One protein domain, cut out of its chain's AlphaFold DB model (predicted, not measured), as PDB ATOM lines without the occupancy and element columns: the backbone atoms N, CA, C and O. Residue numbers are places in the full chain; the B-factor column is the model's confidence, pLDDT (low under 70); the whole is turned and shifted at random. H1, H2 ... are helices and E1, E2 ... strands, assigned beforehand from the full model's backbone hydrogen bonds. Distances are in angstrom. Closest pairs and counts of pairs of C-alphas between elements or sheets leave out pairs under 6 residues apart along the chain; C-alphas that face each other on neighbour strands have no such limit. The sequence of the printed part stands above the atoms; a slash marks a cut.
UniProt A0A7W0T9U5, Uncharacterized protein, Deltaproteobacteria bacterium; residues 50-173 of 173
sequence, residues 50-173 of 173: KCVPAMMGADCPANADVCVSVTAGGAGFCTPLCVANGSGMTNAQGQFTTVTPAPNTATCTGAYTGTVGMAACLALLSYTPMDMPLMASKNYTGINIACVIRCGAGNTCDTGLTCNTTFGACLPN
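This is residues 50 to 173 of the 173 residues of an uncharacterized protein of Deltaproteobacteria bacterium (UniProt A0A7W0T9U5). A strongly twisted sheet is built round the long hairpin E5 and E6, with the hairpin E3 and E4 toward one end and the hairpin E7 and E8 at the other; the small hairpin E1 and E2 crosses it, a sandwich only partly face to face, and short helix H1 lies across E5 and E6. The 124 printed residues have eight named strands and one named helix, in the order E1 E2 E3 E4 H1 E5 E6 E7 E8; the class is mostly strand, though under half of the residues are in named elements. The whole is compact, with a radius of gyration of the C-alphas of 14.6 A and spans of 40 by 35 by 27 A.

E1, residues 66 to 69, and E2, residues 76 to 79, form an antiparallel hairpin, N 68 and O 77 being 2.8 A apart. E2 runs on into E3, residues 81 to 90, at 93 degrees. E3 and E4, residues 96 to 100, form a hairpin, with N 87 and O 100 at 2.8 A. H1, residues 105 to 111, with every O i to N i+4 pair within hydrogen-bond range, is on the branched sheet at a height of 7.4 A. E5, residues 118 to 128, and E6, residues 139 to 150, form a hairpin, with N 120 and O 148 at 2.8 A. E7, residues 161 to 164, and E8, residues 169 to 172, form another, with N 162 and O 171 at 2.8 A. E3 and E8 lie on one side of E6 and E5 on the other side; N 142 and O 86 are 3.0 A apart, N 170 and O 149 2.8 A.

E1 begins at C-alpha 66 (197.112, 180.713, 178.287). E5 is 28.1 A long, E6 26.9 A and E3 19.9 A. E8 ends at C-alpha 172 (195.685, 168.780, 187.403).

The C-alphas farthest apart, of Ala 54 and Ala 92, are 41.1 A apart. The printed part has no cut and no long link. Confidence is under 70 at residues 50 to 77, 167 and 172 to 173.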
ATOM      1  N   LYS A  50     192.257 173.489 185.803       54.81
ATOM      2  CA  LYS A  50     191.784 172.696 184.660       54.81
ATOM      3  C   LYS A  50     191.081 173.604 183.650       54.81
ATOM      4  O   LYS A  50     190.033 174.164 183.960       54.81
ATOM      5  N   CYS A  51     191.626 173.718 182.442       54.75
ATOM      6  CA  CYS A  51     190.906 174.379 181.364       54.75
ATOM      7  C   CYS A  51     189.857 173.394 180.846       54.75
ATOM      8  O   CYS A  51     190.197 172.322 180.338       54.75
ATOM      9  N   VAL A  52     188.572 173.715 180.997       50.53
ATOM     10  CA  VAL A  52     187.515 172.929 180.348       50.53
ATOM     11  C   VAL A  52     187.572 173.148 178.828       50.53
ATOM     12  O   VAL A  52     187.962 174.228 178.395       50.53
ATOM     13  N   PRO A  53     187.181 172.172 177.986       42.38
ATOM     14  CA  PRO A  53     187.270 172.288 176.523       42.38
ATOM     15  C   PRO A  53     186.574 173.529 175.936       42.38
ATOM     16  O   PRO A  53     187.007 174.041 174.911       42.38
ATOM     17  N   ALA A  54     185.545 174.054 176.613       44.72
ATOM     18  CA  ALA A  54     184.866 175.303 176.255       44.72
ATOM     19  C   ALA A  54     185.723 176.575 176.464       44.72
ATOM     20  O   ALA A  54     185.375 177.630 175.951       44.72
ATOM     21  N   MET A  55     186.840 176.477 177.192       46.75
ATOM     22  CA  MET A  55     187.796 177.560 177.461       46.75
ATOM     23  C   MET A  55     188.991 177.566 176.500       46.75
ATOM     24  O   MET A  55     189.855 178.436 176.603       46.75
ATOM     25  N   MET A  56     189.053 176.639 175.537       46.81
ATOM     26  CA  MET A  56     190.020 176.709 174.439       46.81
ATOM     27  C   MET A  56     189.617 177.846 173.485       46.81
ATOM     28  O   MET A  56     188.970 177.611 172.470       46.81
ATOM     29  N   GLY A  57     189.979 179.085 173.829       43.81
ATOM     30  CA  GLY A  57     189.914 180.221 172.905       43.81
ATOM     31  C   GLY A  57     189.197 181.495 173.361       43.81
ATOM     32  O   GLY A  57     189.095 182.389 172.527       43.81
ATOM     33  N   ALA A  58     188.732 181.639 174.612       43.09
ATOM     34  CA  ALA A  58     188.127 182.918 175.040       43.09
ATOM     35  C   ALA A  58     188.198 183.275 176.541       43.09
ATOM     36  O   ALA A  58     188.328 184.453 176.841       43.09
ATOM     37  N   ASP A  59     188.170 182.316 177.475       44.38
ATOM     38  CA  ASP A  59     187.972 182.623 178.911       44.38
ATOM     39  C   ASP A  59     188.914 181.838 179.835       44.38
ATOM     40  O   ASP A  59     188.509 181.216 180.815       44.38
ATOM     41  N   CYS A  60     190.205 181.841 179.525       49.78
ATOM     42  CA  CYS A  60     191.215 181.542 180.538       49.78
ATOM     43  C   CYS A  60     191.092 182.662 181.634       49.78
ATOM     44  O   CYS A  60     190.829 183.809 181.260       49.78
ATOM     45  N   PRO A  61     191.174 182.387 182.962       50.56
ATOM     46  CA  PRO A  61     191.013 183.419 184.005       50.56
ATOM     47  C   PRO A  61     191.885 184.649 183.706       50.56
ATOM     48  O   PRO A  61     192.976 184.469 183.180       50.56
ATOM     49  N   ALA A  62     191.465 185.873 184.057       51.88
ATOM     50  CA  ALA A  62     192.160 187.126 183.681       51.88
ATOM     51  C   ALA A  62     193.651 187.208 184.096       51.88
ATOM     52  O   ALA A  62     194.386 188.098 183.691       51.88
ATOM     53  N   ASN A  63     194.077 186.294 184.958       50.97
ATOM     54  CA  ASN A  63     195.403 186.125 185.528       50.97
ATOM     55  C   ASN A  63     196.121 184.853 185.017       50.97
ATOM     56  O   ASN A  63     197.178 184.491 185.531       50.97
ATOM     57  N   ALA A  64     195.554 184.162 184.027       57.00
ATOM     58  CA  ALA A  64     196.031 182.912 183.449       57.00
ATOM     59  C   ALA A  64     195.698 182.835 181.946       57.00
ATOM     60  O   ALA A  64     195.044 181.893 181.519       57.00
ATOM     61  N   ASP A  65     196.160 183.814 181.159       57.12
ATOM     62  CA  ASP A  65     195.792 184.056 179.749       57.12
ATOM     63  C   ASP A  65     196.097 182.919 178.751       57.12
ATOM     64  O   ASP A  65     195.769 183.037 177.567       57.12
ATOM     65  N   VAL A  66     196.746 181.825 179.174       64.38
ATOM     66  CA  VAL A  66     197.112 180.713 178.287       64.38
ATOM     67  C   VAL A  66     196.668 179.366 178.833       64.38
ATOM     68  O   VAL A  66     196.976 178.970 179.955       64.38
ATOM     69  N   CYS A  67     195.982 178.623 177.972       64.19
ATOM     70  CA  CYS A  67     195.465 177.297 178.250       64.19
ATOM     71  C   CYS A  67     196.421 176.247 177.621       64.19
ATOM     72  O   CYS A  67     196.499 176.119 176.398       64.19
ATOM     73  N   VAL A  68     197.177 175.509 178.442       66.19
ATOM     74  CA  VAL A  68     198.241 174.564 178.036       66.19
ATOM     75  C   VAL A  68     197.758 173.124 178.160       66.19
ATOM     76  O   VAL A  68     197.353 172.704 179.238       66.19
ATOM     77  N   SER A  69     197.848 172.328 177.093       60.94
ATOM     78  CA  SER A  69     197.613 170.881 177.173       60.94
ATOM     79  C   SER A  69     198.918 170.107 177.032       60.94
ATOM     80  O   SER A  69     199.677 170.319 176.090       60.94
ATOM     81  N   VAL A  70     199.178 169.204 177.979       55.00
ATOM     82  CA  VAL A  70     200.383 168.352 178.004       55.00
ATOM     83  C   VAL A  70     200.254 167.090 177.145       55.00
ATOM     84  O   VAL A  70     201.238 166.391 176.923       55.00
ATOM     85  N   THR A  71     199.055 166.802 176.637       51.94
ATOM     86  CA  THR A  71     198.763 165.641 175.784       51.94
ATOM     87  C   THR A  71     197.689 166.018 174.778       51.94
ATOM     88  O   THR A  71     196.682 166.605 175.160       51.94
ATOM     89  N   ALA A  72     197.862 165.660 173.505       42.88
ATOM     90  CA  ALA A  72     196.843 165.901 172.484       42.88
ATOM     91  C   ALA A  72     195.498 165.277 172.912       42.88
ATOM     92  O   ALA A  72     195.409 164.066 173.103       42.88
ATOM     93  N   GLY A  73     194.472 166.110 173.115       41.62
ATOM     94  CA  GLY A  73     193.152 165.682 173.599       41.62
ATOM     95  C   GLY A  73     193.055 165.372 175.103       41.62
ATOM     96  O   GLY A  73     192.002 164.929 175.554       41.62
ATOM     97  N   GLY A  74     194.119 165.594 175.879       49.97
ATOM     98  CA  GLY A  74     194.134 165.406 177.332       49.97
ATOM     99  C   GLY A  74     193.708 166.647 178.122       49.97
ATOM    100  O   GLY A  74     193.473 167.718 177.559       49.97
ATOM    101  N   ALA A  75     193.626 166.496 179.448       52.78
ATOM    102  CA  ALA A  75     193.317 167.591 180.365       52.78
ATOM    103  C   ALA A  75     194.362 168.715 180.235       52.78
ATOM    104  O   ALA A  75     195.563 168.488 180.398       52.78
ATOM    105  N   GLY A  76     193.897 169.920 179.901       60.31
ATOM    106  CA  GLY A  76     194.718 171.124 179.849       60.31
ATOM    107  C   GLY A  76     194.623 171.931 181.137       60.31
ATOM    108  O   GLY A  76     193.715 171.732 181.947       60.31
ATOM    109  N   PHE A  77     195.549 172.863 181.315       69.12
ATOM    110  CA  PHE A  77     195.590 173.738 182.467       69.12
ATOM    111  C   PHE A  77     195.908 175.186 182.110       69.12
ATOM    112  O   PHE A  77     196.638 175.464 181.162       69.12
ATOM    113  N   CYS A  78     195.340 176.108 182.875       72.06
ATOM    114  CA  CYS A  78     195.396 177.529 182.601       72.06
ATOM    115  C   CYS A  78     196.554 178.125 183.412       72.06
ATOM    116  O   CYS A  78     196.744 177.795 184.592       72.06
ATOM    117  N   THR A  79     197.375 178.945 182.764       75.50
ATOM    118  CA  THR A  79     198.596 179.503 183.345       75.50
ATOM    119  C   THR A  79     198.974 180.841 182.695       75.50
ATOM    120  O   THR A  79     198.804 181.005 181.485       75.50
ATOM    121  N   PRO A  80     199.487 181.819 183.462       76.50
ATOM    122  CA  PRO A  80     200.046 183.035 182.903       76.50
ATOM    123  C   PRO A  80     201.347 182.759 182.146       76.50
ATOM    124  O   PRO A  80     202.144 181.875 182.483       76.50
ATOM    125  N   LEU A  81     201.601 183.604 181.149       78.44
ATOM    126  CA  LEU A  81     202.919 183.712 180.543       78.44
ATOM    127  C   LEU A  81     203.840 184.521 181.450       78.44
ATOM    128  O   LEU A  81     203.525 185.628 181.878       78.44
ATOM    129  N   CYS A  82     205.022 183.981 181.690       82.44
ATOM    130  CA  CYS A  82     206.130 184.699 182.313       82.44
ATOM    131  C   CYS A  82     207.124 185.241 181.279       82.44
ATOM    132  O   CYS A  82     207.940 186.102 181.609       82.44
ATOM    133  N   VAL A  83     207.032 184.764 180.034       85.69
ATOM    134  CA  VAL A  83     207.596 185.399 178.840       85.69
ATOM    135  C   VAL A  83     206.553 185.323 177.735       85.69
ATOM    136  O   VAL A  83     206.090 184.232 177.403       85.69
ATOM    137  N   ALA A  84     206.218 186.469 177.150       86.62
ATOM    138  CA  ALA A  84     205.347 186.561 175.987       86.62
ATOM    139  C   ALA A  84     206.125 187.137 174.798       86.62
ATOM    140  O   ALA A  84     206.780 188.171 174.933       86.62
ATOM    141  N   ASN A  85     206.034 186.474 173.643       85.62
ATOM    142  CA  ASN A  85     206.665 186.868 172.379       85.62
ATOM    143  C   ASN A  85     208.158 187.209 172.505       85.62
ATOM    144  O   ASN A  85     208.658 188.152 171.894       85.62
ATOM    145  N   GLY A  86     208.874 186.426 173.308       88.12
ATOM    146  CA  GLY A  86     210.292 186.612 173.539       88.12
ATOM    147  C   GLY A  86     211.159 186.227 172.343       88.12
ATOM    148  O   GLY A  86     210.714 185.648 171.348       88.12
ATOM    149  N   SER A  87     212.442 186.524 172.477       92.25
ATOM    150  CA  SER A  87     213.502 186.124 171.560       92.25
ATOM    151  C   SER A  87     214.695 185.599 172.344       92.25
ATOM    152  O   SER A  87     214.932 186.015 173.475       92.25
ATOM    153  N   GLY A  88     215.431 184.654 171.780       92.00
ATOM    154  CA  GLY A  88     216.530 184.010 172.485       92.00
ATOM    155  C   GLY A  88     217.402 183.197 171.549       92.00
ATOM    156  O   GLY A  88     216.953 182.741 170.497       92.00
ATOM    157  N   MET A  89     218.654 183.016 171.956       92.12
ATOM    158  CA  MET A  89     219.603 182.139 171.282       92.12
ATOM    159  C   MET A  89     219.838 180.904 172.147       92.12
ATOM    160  O   MET A  89     219.973 181.002 173.372       92.12
ATOM    161  N   THR A  90     219.877 179.740 171.513       89.62
ATOM    162  CA  THR A  90     220.258 178.494 172.175       89.62
ATOM    163  C   THR A  90     221.778 178.345 172.264       89.62
ATOM    164  O   THR A  90     222.524 178.825 171.413       89.62
ATOM    165  N   ASN A  91     222.264 177.649 173.289       87.94
ATOM    166  CA  ASN A  91     223.665 177.248 173.400       87.94
ATOM    167  C   ASN A  91     223.996 176.059 172.478       87.94
ATOM    168  O   ASN A  91     223.163 175.584 171.702       87.94
ATOM    169  N   ALA A  92     225.225 175.552 172.591       86.62
ATOM    170  CA  ALA A  92     225.699 174.391 171.839       86.62
ATOM    171  C   ALA A  92     224.912 173.094 172.134       86.62
ATOM    172  O   ALA A  92     225.004 172.136 171.374       86.62
ATOM    173  N   GLN A  93     224.138 173.058 173.221       86.62
ATOM    174  CA  GLN A  93     223.320 171.924 173.649       86.62
ATOM    175  C   GLN A  93     221.836 172.085 173.272       86.62
ATOM    176  O   GLN A  93     221.019 171.262 173.679       86.62
ATOM    177  N   GLY A  94     221.464 173.134 172.525       80.19
ATOM    178  CA  GLY A  94     220.067 173.381 172.150       80.19
ATOM    179  C   GLY A  94     219.205 173.906 173.304       80.19
ATOM    180  O   GLY A  94     217.996 173.706 173.311       80.19
ATOM    181  N   GLN A  95     219.802 174.568 174.298       84.56
ATOM    182  CA  GLN A  95     219.090 175.143 175.446       84.56
ATOM    183  C   GLN A  95     219.150 176.667 175.404       84.56
ATOM    184  O   GLN A  95     220.203 177.232 175.115       84.56
ATOM    185  N   PHE A  96     218.059 177.353 175.742       83.12
ATOM    186  CA  PHE A  96     218.092 178.807 175.898       83.12
ATOM    187  C   PHE A  96     218.960 179.205 177.094       83.12
ATOM    188  O   PHE A  96     218.675 178.821 178.225       83.12
ATOM    189  N   THR A  97     219.999 180.005 176.852       78.06
ATOM    190  CA  THR A  97     220.802 180.617 177.927       78.06
ATOM    191  C   THR A  97     220.213 181.938 178.389       78.06
ATOM    192  O   THR A  97     220.284 182.280 179.565       78.06
ATOM    193  N   THR A  98     219.621 182.678 177.456       85.12
ATOM    194  CA  THR A  98     218.998 183.978 177.691       85.12
ATOM    195  C   THR A  98     217.790 184.122 176.783       85.12
ATOM    196  O   THR A  98     217.879 183.861 175.581       85.12
ATOM    197  N   VAL A  99     216.681 184.570 177.364       88.06
ATOM    198  CA  VAL A  99     215.466 184.952 176.646       88.06
ATOM    199  C   VAL A  99     215.172 186.409 176.982       88.06
ATOM    200  O   VAL A  99     215.359 186.827 178.122       88.06
ATOM    201  N   THR A 100     214.749 187.172 175.982       89.12
ATOM    202  CA  THR A 100     214.391 188.587 176.079       89.12
ATOM    203  C   THR A 100     212.924 188.750 175.676       89.12
ATOM    204  O   THR A 100     212.598 188.406 174.539       89.12
ATOM    205  N   PRO A 101     212.045 189.288 176.538       89.06
ATOM    206  CA  PRO A 101     212.340 189.746 177.897       89.06
ATOM    207  C   PRO A 101     212.749 188.591 178.821       89.06
ATOM    208  O   PRO A 101     212.395 187.436 178.582       89.06
ATOM    209  N   ALA A 102     213.516 188.926 179.862       85.62
ATOM    210  CA  ALA A 102     213.958 187.949 180.847       85.62
ATOM    211  C   ALA A 102     212.744 187.269 181.510       85.62
ATOM    212  O   ALA A 102     211.767 187.958 181.814       85.62
ATOM    213  N   PRO A 103     212.804 185.947 181.762       84.19
ATOM    214  CA  PRO A 103     211.776 185.215 182.492       84.19
ATOM    215  C   PRO A 103     211.350 185.909 183.787       84.19
ATOM    216  O   PRO A 103     212.145 186.040 184.718       84.19
ATOM    217  N   ASN A 104     210.082 186.327 183.868       83.00
ATOM    218  CA  ASN A 104     209.551 186.949 185.074       83.00
ATOM    219  C   ASN A 104     208.995 185.885 186.029       83.00
ATOM    220  O   ASN A 104     207.829 185.492 185.959       83.00
ATOM    221  N   THR A 105     209.835 185.419 186.951       77.56
ATOM    222  CA  THR A 105     209.420 184.457 187.981       77.56
ATOM    223  C   THR A 105     208.456 185.058 189.000       77.56
ATOM    224  O   THR A 105     207.689 184.303 189.594       77.56
ATOM    225  N   ALA A 106     208.438 186.387 189.172       80.06
ATOM    226  CA  ALA A 106     207.518 187.056 190.089       80.06
ATOM    227  C   ALA A 106     206.056 186.908 189.638       80.06
ATOM    228  O   ALA A 106     205.172 186.737 190.475       80.06
ATOM    229  N   THR A 107     205.810 186.878 188.321       77.56
ATOM    230  CA  THR A 107     204.494 186.538 187.752       77.56
ATOM    231  C   THR A 107     204.042 185.153 188.213       77.56
ATOM    232  O   THR A 107     202.904 184.978 188.638       77.56
ATOM    233  N   CYS A 108     204.945 184.171 188.195       78.31
ATOM    234  CA  CYS A 108     204.621 182.805 188.595       78.31
ATOM    235  C   CYS A 108     204.387 182.686 190.107       78.31
ATOM    236  O   CYS A 108     203.449 182.013 190.531       78.31
ATOM    237  N   THR A 109     205.215 183.342 190.926       78.81
ATOM    238  CA  THR A 109     205.066 183.311 192.391       78.81
ATOM    239  C   THR A 109     203.850 184.091 192.871       78.81
ATOM    240  O   THR A 109     203.230 183.678 193.837       78.81
ATOM    241  N   GLY A 110     203.500 185.201 192.215       73.88
ATOM    242  CA  GLY A 110     202.306 185.980 192.553       73.88
ATOM    243  C   GLY A 110     201.010 185.255 192.194       73.88
ATOM    244  O   GLY A 110     199.987 185.479 192.832       73.88
ATOM    245  N   ALA A 111     201.062 184.368 191.199       71.44
ATOM    246  CA  ALA A 111     199.935 183.522 190.866       71.44
ATOM    247  C   ALA A 111     199.799 182.369 191.880       71.44
ATOM    248  O   ALA A 111     198.709 182.152 192.389       71.44
ATOM    249  N   TYR A 112     200.887 181.674 192.236       76.31
ATOM    250  CA  TYR A 112     200.905 180.490 193.114       76.31
ATOM    251  C   TYR A 112     200.683 180.766 194.612       76.31
ATOM    252  O   TYR A 112     201.505 181.405 195.260       76.31
ATOM    253  N   THR A 113     199.631 180.181 195.195       70.62
ATOM    254  CA  THR A 113     199.324 180.265 196.639       70.62
ATOM    255  C   THR A 113     199.500 178.936 197.389       70.62
ATOM    256  O   THR A 113     198.949 178.765 198.477       70.62
ATOM    257  N   GLY A 114     200.167 177.954 196.780       70.12
ATOM    258  CA  GLY A 114     200.313 176.612 197.342       70.12
ATOM    259  C   GLY A 114     201.458 176.474 198.352       70.12
ATOM    260  O   GLY A 114     202.268 177.383 198.531       70.12
ATOM    261  N   THR A 115     201.513 175.318 199.021       72.62
ATOM    262  CA  THR A 115     202.522 174.999 200.051       72.62
ATOM    263  C   THR A 115     203.518 173.926 199.613       72.62
ATOM    264  O   THR A 115     204.545 173.736 200.268       72.62
ATOM    265  N   VAL A 116     203.238 173.227 198.508       75.25
ATOM    266  CA  VAL A 116     204.025 172.098 198.007       75.25
ATOM    267  C   VAL A 116     204.393 172.290 196.537       75.25
ATOM    268  O   VAL A 116     203.549 172.237 195.644       75.25
ATOM    269  N   GLY A 117     205.698 172.392 196.286       74.50
ATOM    270  CA  GLY A 117     206.255 172.686 194.968       74.50
ATOM    271  C   GLY A 117     206.768 174.120 194.890       74.50
ATOM    272  O   GLY A 117     206.795 174.846 195.882       74.50
ATOM    273  N   MET A 118     207.242 174.522 193.712       80.06
ATOM    274  CA  MET A 118     207.732 175.884 193.491       80.06
ATOM    275  C   MET A 118     207.281 176.395 192.130       80.06
ATOM    276  O   MET A 118     207.518 175.743 191.109       80.06
ATOM    277  N   ALA A 119     206.661 177.573 192.115       81.25
ATOM    278  CA  ALA A 119     206.306 178.264 190.887       81.25
ATOM    279  C   ALA A 119     207.564 178.652 190.099       81.25
ATOM    280  O   ALA A 119     208.510 179.217 190.650       81.25
ATOM    281  N   ALA A 120     207.579 178.350 188.804       81.69
ATOM    282  CA  ALA A 120     208.733 178.571 187.950       81.69
ATOM    283  C   ALA A 120     208.323 178.915 186.514       81.69
ATOM    284  O   ALA A 120     207.328 178.413 185.996       81.69
ATOM    285  N   CYS A 121     209.128 179.751 185.859       82.69
ATOM    286  CA  CYS A 121     208.951 180.136 184.463       82.69
ATOM    287  C   CYS A 121     209.755 179.205 183.549       82.69
ATOM    288  O   CYS A 121     210.930 179.466 183.295       82.69
ATOM    289  N   LEU A 122     209.171 178.077 183.133       79.62
ATOM    290  CA  LEU A 122     209.935 176.995 182.488       79.62
ATOM    291  C   LEU A 122     209.209 176.299 181.331       79.62
ATOM    292  O   LEU A 122     209.863 175.643 180.521       79.62
ATOM    293  N   ALA A 123     207.880 176.403 181.235       79.88
ATOM    294  CA  ALA A 123     207.139 175.695 180.197       79.88
ATOM    295  C   ALA A 123     207.229 176.437 178.867       79.88
ATOM    296  O   ALA A 123     206.477 177.375 178.624       79.88
ATOM    297  N   LEU A 124     208.143 176.011 178.002       78.44
ATOM    298  CA  LEU A 124     208.239 176.516 176.638       78.44
ATOM    299  C   LEU A 124     207.030 176.039 175.819       78.44
ATOM    300  O   LEU A 124     206.905 174.850 175.536       78.44
ATOM    301  N   LEU A 125     206.146 176.967 175.452       76.69
ATOM    302  CA  LEU A 125     204.892 176.665 174.755       76.69
ATOM    303  C   LEU A 125     205.018 176.777 173.241       76.69
ATOM    304  O   LEU A 125     204.508 175.942 172.500       76.69
ATOM    305  N   SER A 126     205.684 177.830 172.781       77.19
ATOM    306  CA  SER A 126     205.882 178.093 171.361       77.19
ATOM    307  C   SER A 126     207.158 178.884 171.144       77.19
ATOM    308  O   SER A 126     207.634 179.575 172.044       77.19
ATOM    309  N   TYR A 127     207.697 178.772 169.940       81.38
ATOM    310  CA  TYR A 127     208.853 179.505 169.446       81.38
ATOM    311  C   TYR A 127     208.900 179.334 167.927       81.38
ATOM    312  O   TYR A 127     208.399 178.349 167.389       81.38
ATOM    313  N   THR A 128     209.505 180.284 167.230       81.75
ATOM    314  CA  THR A 128     209.574 180.316 165.773       81.75
ATOM    315  C   THR A 128     211.032 180.369 165.335       81.75
ATOM    316  O   THR A 128     211.768 181.250 165.791       81.75
ATOM    317  N   PRO A 129     211.456 179.475 164.425       86.69
ATOM    318  CA  PRO A 129     210.717 178.302 163.922       86.69
ATOM    319  C   PRO A 129     210.549 177.203 164.993       86.69
ATOM    320  O   PRO A 129     211.402 177.077 165.861       86.69
ATOM    321  N   MET A 130     209.481 176.397 164.937       76.69
ATOM    322  CA  MET A 130     209.250 175.285 165.882       76.69
ATOM    323  C   MET A 130     210.123 174.057 165.556       76.69
ATOM    324  O   MET A 130     209.621 173.024 165.116       76.69
ATOM    325  N   ASP A 131     211.438 174.158 165.748       77.38
ATOM    326  CA  ASP A 131     212.336 173.004 165.619       77.38
ATOM    327  C   ASP A 131     212.249 172.106 166.866       77.38
ATOM    328  O   ASP A 131     212.587 172.546 167.963       77.38
ATOM    329  N   MET A 132     211.839 170.843 166.711       75.31
ATOM    330  CA  MET A 132     211.813 169.856 167.799       75.31
ATOM    331  C   MET A 132     212.790 168.701 167.508       75.31
ATOM    332  O   MET A 132     212.527 167.923 166.588       75.31
ATOM    333  N   PRO A 133     213.879 168.531 168.287       76.50
ATOM    334  CA  PRO A 133     214.334 169.386 169.392       76.50
ATOM    335  C   PRO A 133     214.897 170.737 168.912       76.50
ATOM    336  O   PRO A 133     215.232 170.896 167.737       76.50
ATOM    337  N   LEU A 134     215.049 171.684 169.845       82.00
ATOM    338  CA  LEU A 134     215.722 172.961 169.592       82.00
ATOM    339  C   LEU A 134     217.124 172.723 169.014       82.00
ATOM    340  O   LEU A 134     217.898 171.912 169.528       82.00
ATOM    341  N   MET A 135     217.471 173.459 167.961       88.56
ATOM    342  CA  MET A 135     218.791 173.382 167.345       88.56
ATOM    343  C   MET A 135     219.820 174.176 168.145       88.56
ATOM    344  O   MET A 135     219.501 175.197 168.755       88.56
ATOM    345  N   ALA A 136     221.068 173.716 168.121       90.69
ATOM    346  CA  ALA A 136     222.188 174.396 168.756       90.69
ATOM    347  C   ALA A 136     222.502 175.738 168.077       90.69
ATOM    348  O   ALA A 136     222.432 175.847 166.852       90.69
ATOM    349  N   SER A 137     222.888 176.741 168.874       90.19
ATOM    350  CA  SER A 137     223.371 178.046 168.390       90.19
ATOM    351  C   SER A 137     222.427 178.745 167.403       90.19
ATOM    352  O   SER A 137     222.876 179.427 166.479       90.19
ATOM    353  N   LYS A 138     221.113 178.579 167.590       89.56
ATOM    354  CA  LYS A 138     220.082 179.137 166.712       89.56
ATOM    355  C   LYS A 138     219.263 180.202 167.433       89.56
ATOM    356  O   LYS A 138     218.966 180.088 168.620       89.56
ATOM    357  N   ASN A 139     218.898 181.237 166.681       91.69
ATOM    358  CA  ASN A 139     217.984 182.278 167.134       91.69
ATOM    359  C   ASN A 139     216.532 181.849 166.949       91.69
ATOM    360  O   ASN A 139     216.141 181.410 165.866       91.69
ATOM    361  N   TYR A 140     215.744 182.068 167.994       88.81
ATOM    362  CA  TYR A 140     214.307 181.862 168.019       88.81
ATOM    363  C   TYR A 140     213.594 183.152 168.420       88.81
ATOM    364  O   TYR A 140     214.091 183.935 169.233       88.81
ATOM    365  N   THR A 141     212.414 183.367 167.849       91.69
ATOM    366  CA  THR A 141     211.495 184.468 168.178       91.69
ATOM    367  C   THR A 141     210.117 183.905 168.515       91.69
ATOM    368  O   THR A 141     209.915 182.698 168.429       91.69
ATOM    369  N   GLY A 142     209.164 184.734 168.951       83.62
ATOM    370  CA  GLY A 142     207.837 184.236 169.345       83.62
ATOM    371  C   GLY A 142     207.900 183.234 170.507       83.62
ATOM    372  O   GLY A 142     207.064 182.334 170.597       83.62
ATOM    373  N   ILE A 143     208.931 183.359 171.353       83.75
ATOM    374  CA  ILE A 143     209.161 182.484 172.499       83.75
ATOM    375  C   ILE A 143     208.109 182.807 173.556       83.75
ATOM    376  O   ILE A 143     208.142 183.876 174.166       83.75
ATOM    377  N   ASN A 144     207.190 181.877 173.786       81.56
ATOM    378  CA  ASN A 144     206.215 181.969 174.862       81.56
ATOM    379  C   ASN A 144     206.574 180.946 175.934       81.56
ATOM    380  O   ASN A 144     206.659 179.749 175.649       81.56
ATOM    381  N   ILE A 145     206.803 181.425 177.157       82.69
ATOM    382  CA  ILE A 145     207.102 180.586 178.317       82.69
ATOM    383  C   ILE A 145     206.010 180.808 179.351       82.69
ATOM    384  O   ILE A 145     205.740 181.941 179.756       82.69
ATOM    385  N   ALA A 146     205.399 179.712 179.775       81.31
ATOM    386  CA  ALA A 146     204.389 179.692 180.808       81.31
ATOM    387  C   ALA A 146     204.964 179.348 182.180       81.31
ATOM    388  O   ALA A 146     205.981 178.655 182.334       81.31
ATOM    389  N   CYS A 147     204.239 179.818 183.186       81.19
ATOM    390  CA  CYS A 147     204.459 179.435 184.559       81.19
ATOM    391  C   CYS A 147     203.998 177.988 184.807       81.19
ATOM    392  O   CYS A 147     202.967 177.536 184.306       81.19
ATOM    393  N   VAL A 148     204.758 177.255 185.611       80.19
ATOM    394  CA  VAL A 148     204.426 175.901 186.072       80.19
ATOM    395  C   VAL A 148     204.776 175.740 187.541       80.19
ATOM    396  O   VAL A 148     205.619 176.465 188.065       80.19
ATOM    397  N   ILE A 149     204.157 174.769 188.205       81.69
ATOM    398  CA  ILE A 149     204.539 174.365 189.560       81.69
ATOM    399  C   ILE A 149     205.480 173.182 189.415       81.69
ATOM    400  O   ILE A 149     205.068 172.128 188.943       81.69
ATOM    401  N   ARG A 150     206.746 173.328 189.801       83.31
ATOM    402  CA  ARG A 150     207.663 172.185 189.867       83.31
ATOM    403  C   ARG A 150     207.215 171.227 190.960       83.31
ATOM    404  O   ARG A 150     206.791 171.679 192.023       83.31
ATOM    405  N   CYS A 151     207.387 169.930 190.724       83.12
ATOM    406  CA  CYS A 151     207.151 168.947 191.774       83.12
ATOM    407  C   CYS A 151     208.026 169.235 193.001       83.12
ATOM    408  O   CYS A 151     209.206 169.578 192.874       83.12
ATOM    409  N   GLY A 152     207.434 169.090 194.183       83.69
ATOM    410  CA  GLY A 152     208.140 169.148 195.454       83.69
ATOM    411  C   GLY A 152     209.034 167.926 195.685       83.69
ATOM    412  O   GLY A 152     209.106 166.998 194.870       83.69
ATOM    413  N   ALA A 153     209.722 167.920 196.826       83.38
ATOM    414  CA  ALA A 153     210.543 166.787 197.243       83.38
ATOM    415  C   ALA A 153     209.701 165.502 197.314       83.38
ATOM    416  O   ALA A 153     208.613 165.496 197.879       83.38
ATOM    417  N   GLY A 154     210.201 164.408 196.734       84.88
ATOM    418  CA  GLY A 154     209.457 163.146 196.680       84.88
ATOM    419  C   GLY A 154     208.325 163.115 195.647       84.88
ATOM    420  O   GLY A 154     207.429 162.288 195.775       84.88
ATOM    421  N   ASN A 155     208.366 163.976 194.621       86.12
ATOM    422  CA  ASN A 155     207.345 164.073 193.566       86.12
ATOM    423  C   ASN A 155     205.958 164.461 194.103       86.12
ATOM    424  O   ASN A 155     204.930 164.025 193.583       86.12
ATOM    425  N   THR A 156     205.923 165.276 195.155       84.75
ATOM    426  CA  THR A 156     204.679 165.741 195.772       84.75
ATOM    427  C   THR A 156     204.170 167.016 195.111       84.75
ATOM    428  O   THR A 156     204.948 167.829 194.608       84.75
ATOM    429  N   CYS A 157     202.859 167.213 195.164       79.06
ATOM    430  CA  CYS A 157     202.174 168.415 194.707       79.06
ATOM    431  C   CYS A 157     201.084 168.787 195.711       79.06
ATOM    432  O   CYS A 157     200.656 167.933 196.491       79.06
ATOM    433  N   ASP A 158     200.635 170.043 195.695       77.19
ATOM    434  CA  ASP A 158     199.468 170.441 196.483       77.19
ATOM    435  C   ASP A 158     198.210 169.666 196.059       77.19
ATOM    436  O   ASP A 158     198.105 169.124 194.953       77.19
ATOM    437  N   THR A 159     197.235 169.630 196.965       74.75
ATOM    438  CA  THR A 159     195.965 168.919 196.804       74.75
ATOM    439  C   THR A 159     195.288 169.223 195.466       74.75
ATOM    440  O   THR A 159     195.040 170.375 195.133       74.75
ATOM    441  N   GLY A 160     194.914 168.183 194.716       70.00
ATOM    442  CA  GLY A 160     194.245 168.325 193.416       70.00
ATOM    443  C   GLY A 160     195.194 168.366 192.214       70.00
ATOM    444  O   GLY A 160     194.720 168.354 191.077       70.00
ATOM    445  N   LEU A 161     196.508 168.341 192.449       75.56
ATOM    446  CA  LEU A 161     197.534 168.187 191.423       75.56
ATOM    447  C   LEU A 161     198.276 166.854 191.584       75.56
ATOM    448  O   LEU A 161     198.446 166.342 192.690       75.56
ATOM    449  N   THR A 162     198.786 166.335 190.473       80.50
ATOM    450  CA  THR A 162     199.670 165.170 190.411       80.50
ATOM    451  C   THR A 162     200.984 165.566 189.763       80.50
ATOM    452  O   THR A 162     201.008 166.249 188.737       80.50
ATOM    453  N   CYS A 163     202.097 165.121 190.346       82.19
ATOM    454  CA  CYS A 163     203.404 165.314 189.734       82.19
ATOM    455  C   CYS A 163     203.514 164.452 188.477       82.19
ATOM    456  O   CYS A 163     203.548 163.222 188.552       82.19
ATOM    457  N   ASN A 164     203.628 165.096 187.320       79.94
ATOM    458  CA  ASN A 164     204.070 164.432 186.109       79.94
ATOM    459  C   ASN A 164     205.598 164.373 186.137       79.94
ATOM    460  O   ASN A 164     206.275 165.360 185.856       79.94
ATOM    461  N   THR A 165     206.143 163.213 186.492       79.19
ATOM    462  CA  THR A 165     207.589 163.004 186.646       79.19
ATOM    463  C   THR A 165     208.359 163.103 185.329       79.19
ATOM    464  O   THR A 165     209.542 163.434 185.354       79.19
ATOM    465  N   THR A 166     207.701 162.903 184.183       70.62
ATOM    466  CA  THR A 166     208.295 163.110 182.851       70.62
ATOM    467  C   THR A 166     208.554 164.590 182.579       70.62
ATOM    468  O   THR A 166     209.572 164.947 181.996       70.62
ATOM    469  N   PHE A 167     207.637 165.458 183.011       67.75
ATOM    470  CA  PHE A 167     207.720 166.907 182.804       67.75
ATOM    471  C   PHE A 167     208.276 167.660 184.029       67.75
ATOM    472  O   PHE A 167     208.629 168.834 183.944       67.75
ATOM    473  N   GLY A 168     208.378 166.992 185.182       76.00
ATOM    474  CA  GLY A 168     208.855 167.567 186.440       76.00
ATOM    475  C   GLY A 168     207.937 168.646 187.022       76.00
ATOM    476  O   GLY A 168     208.408 169.485 187.798       76.00
ATOM    477  N   ALA A 169     206.651 168.646 186.655       78.31
ATOM    478  CA  ALA A 169     205.682 169.641 187.104       78.31
ATOM    479  C   ALA A 169     204.386 169.018 187.632       78.31
ATOM    480  O   ALA A 169     203.968 167.939 187.206       78.31
ATOM    481  N   CYS A 170     203.745 169.735 188.546       77.69
ATOM    482  CA  CYS A 170     202.428 169.442 189.072       77.69
ATOM    483  C   CYS A 170     201.359 169.850 188.060       77.69
ATOM    484  O   CYS A 170     201.292 171.011 187.650       77.69
ATOM    485  N   LEU A 171     200.528 168.888 187.670       74.38
ATOM    486  CA  LEU A 171     199.449 169.051 186.703       74.38
ATOM    487  C   LEU A 171     198.119 168.640 187.339       74.38
ATOM    488  O   LEU A 171     198.113 167.741 188.182       74.38
ATOM    489  N   PRO A 172     196.991 169.253 186.960       68.19
ATOM    490  CA  PRO A 172     195.685 168.780 187.403       68.19
ATOM    491  C   PRO A 172     195.422 167.359 186.886       68.19
ATOM    492  O   PRO A 172     195.807 167.025 185.763       68.19
ATOM    493  N   ASN A 173     194.756 166.539 187.705       61.81
ATOM    494  CA  ASN A 173     194.249 165.224 187.283       61.81
ATOM    495  C   ASN A 173     193.096 165.328 186.265       61.81
ATOM    496  O   ASN A 173     192.287 166.294 186.298       61.81
TER     497      ASN A 173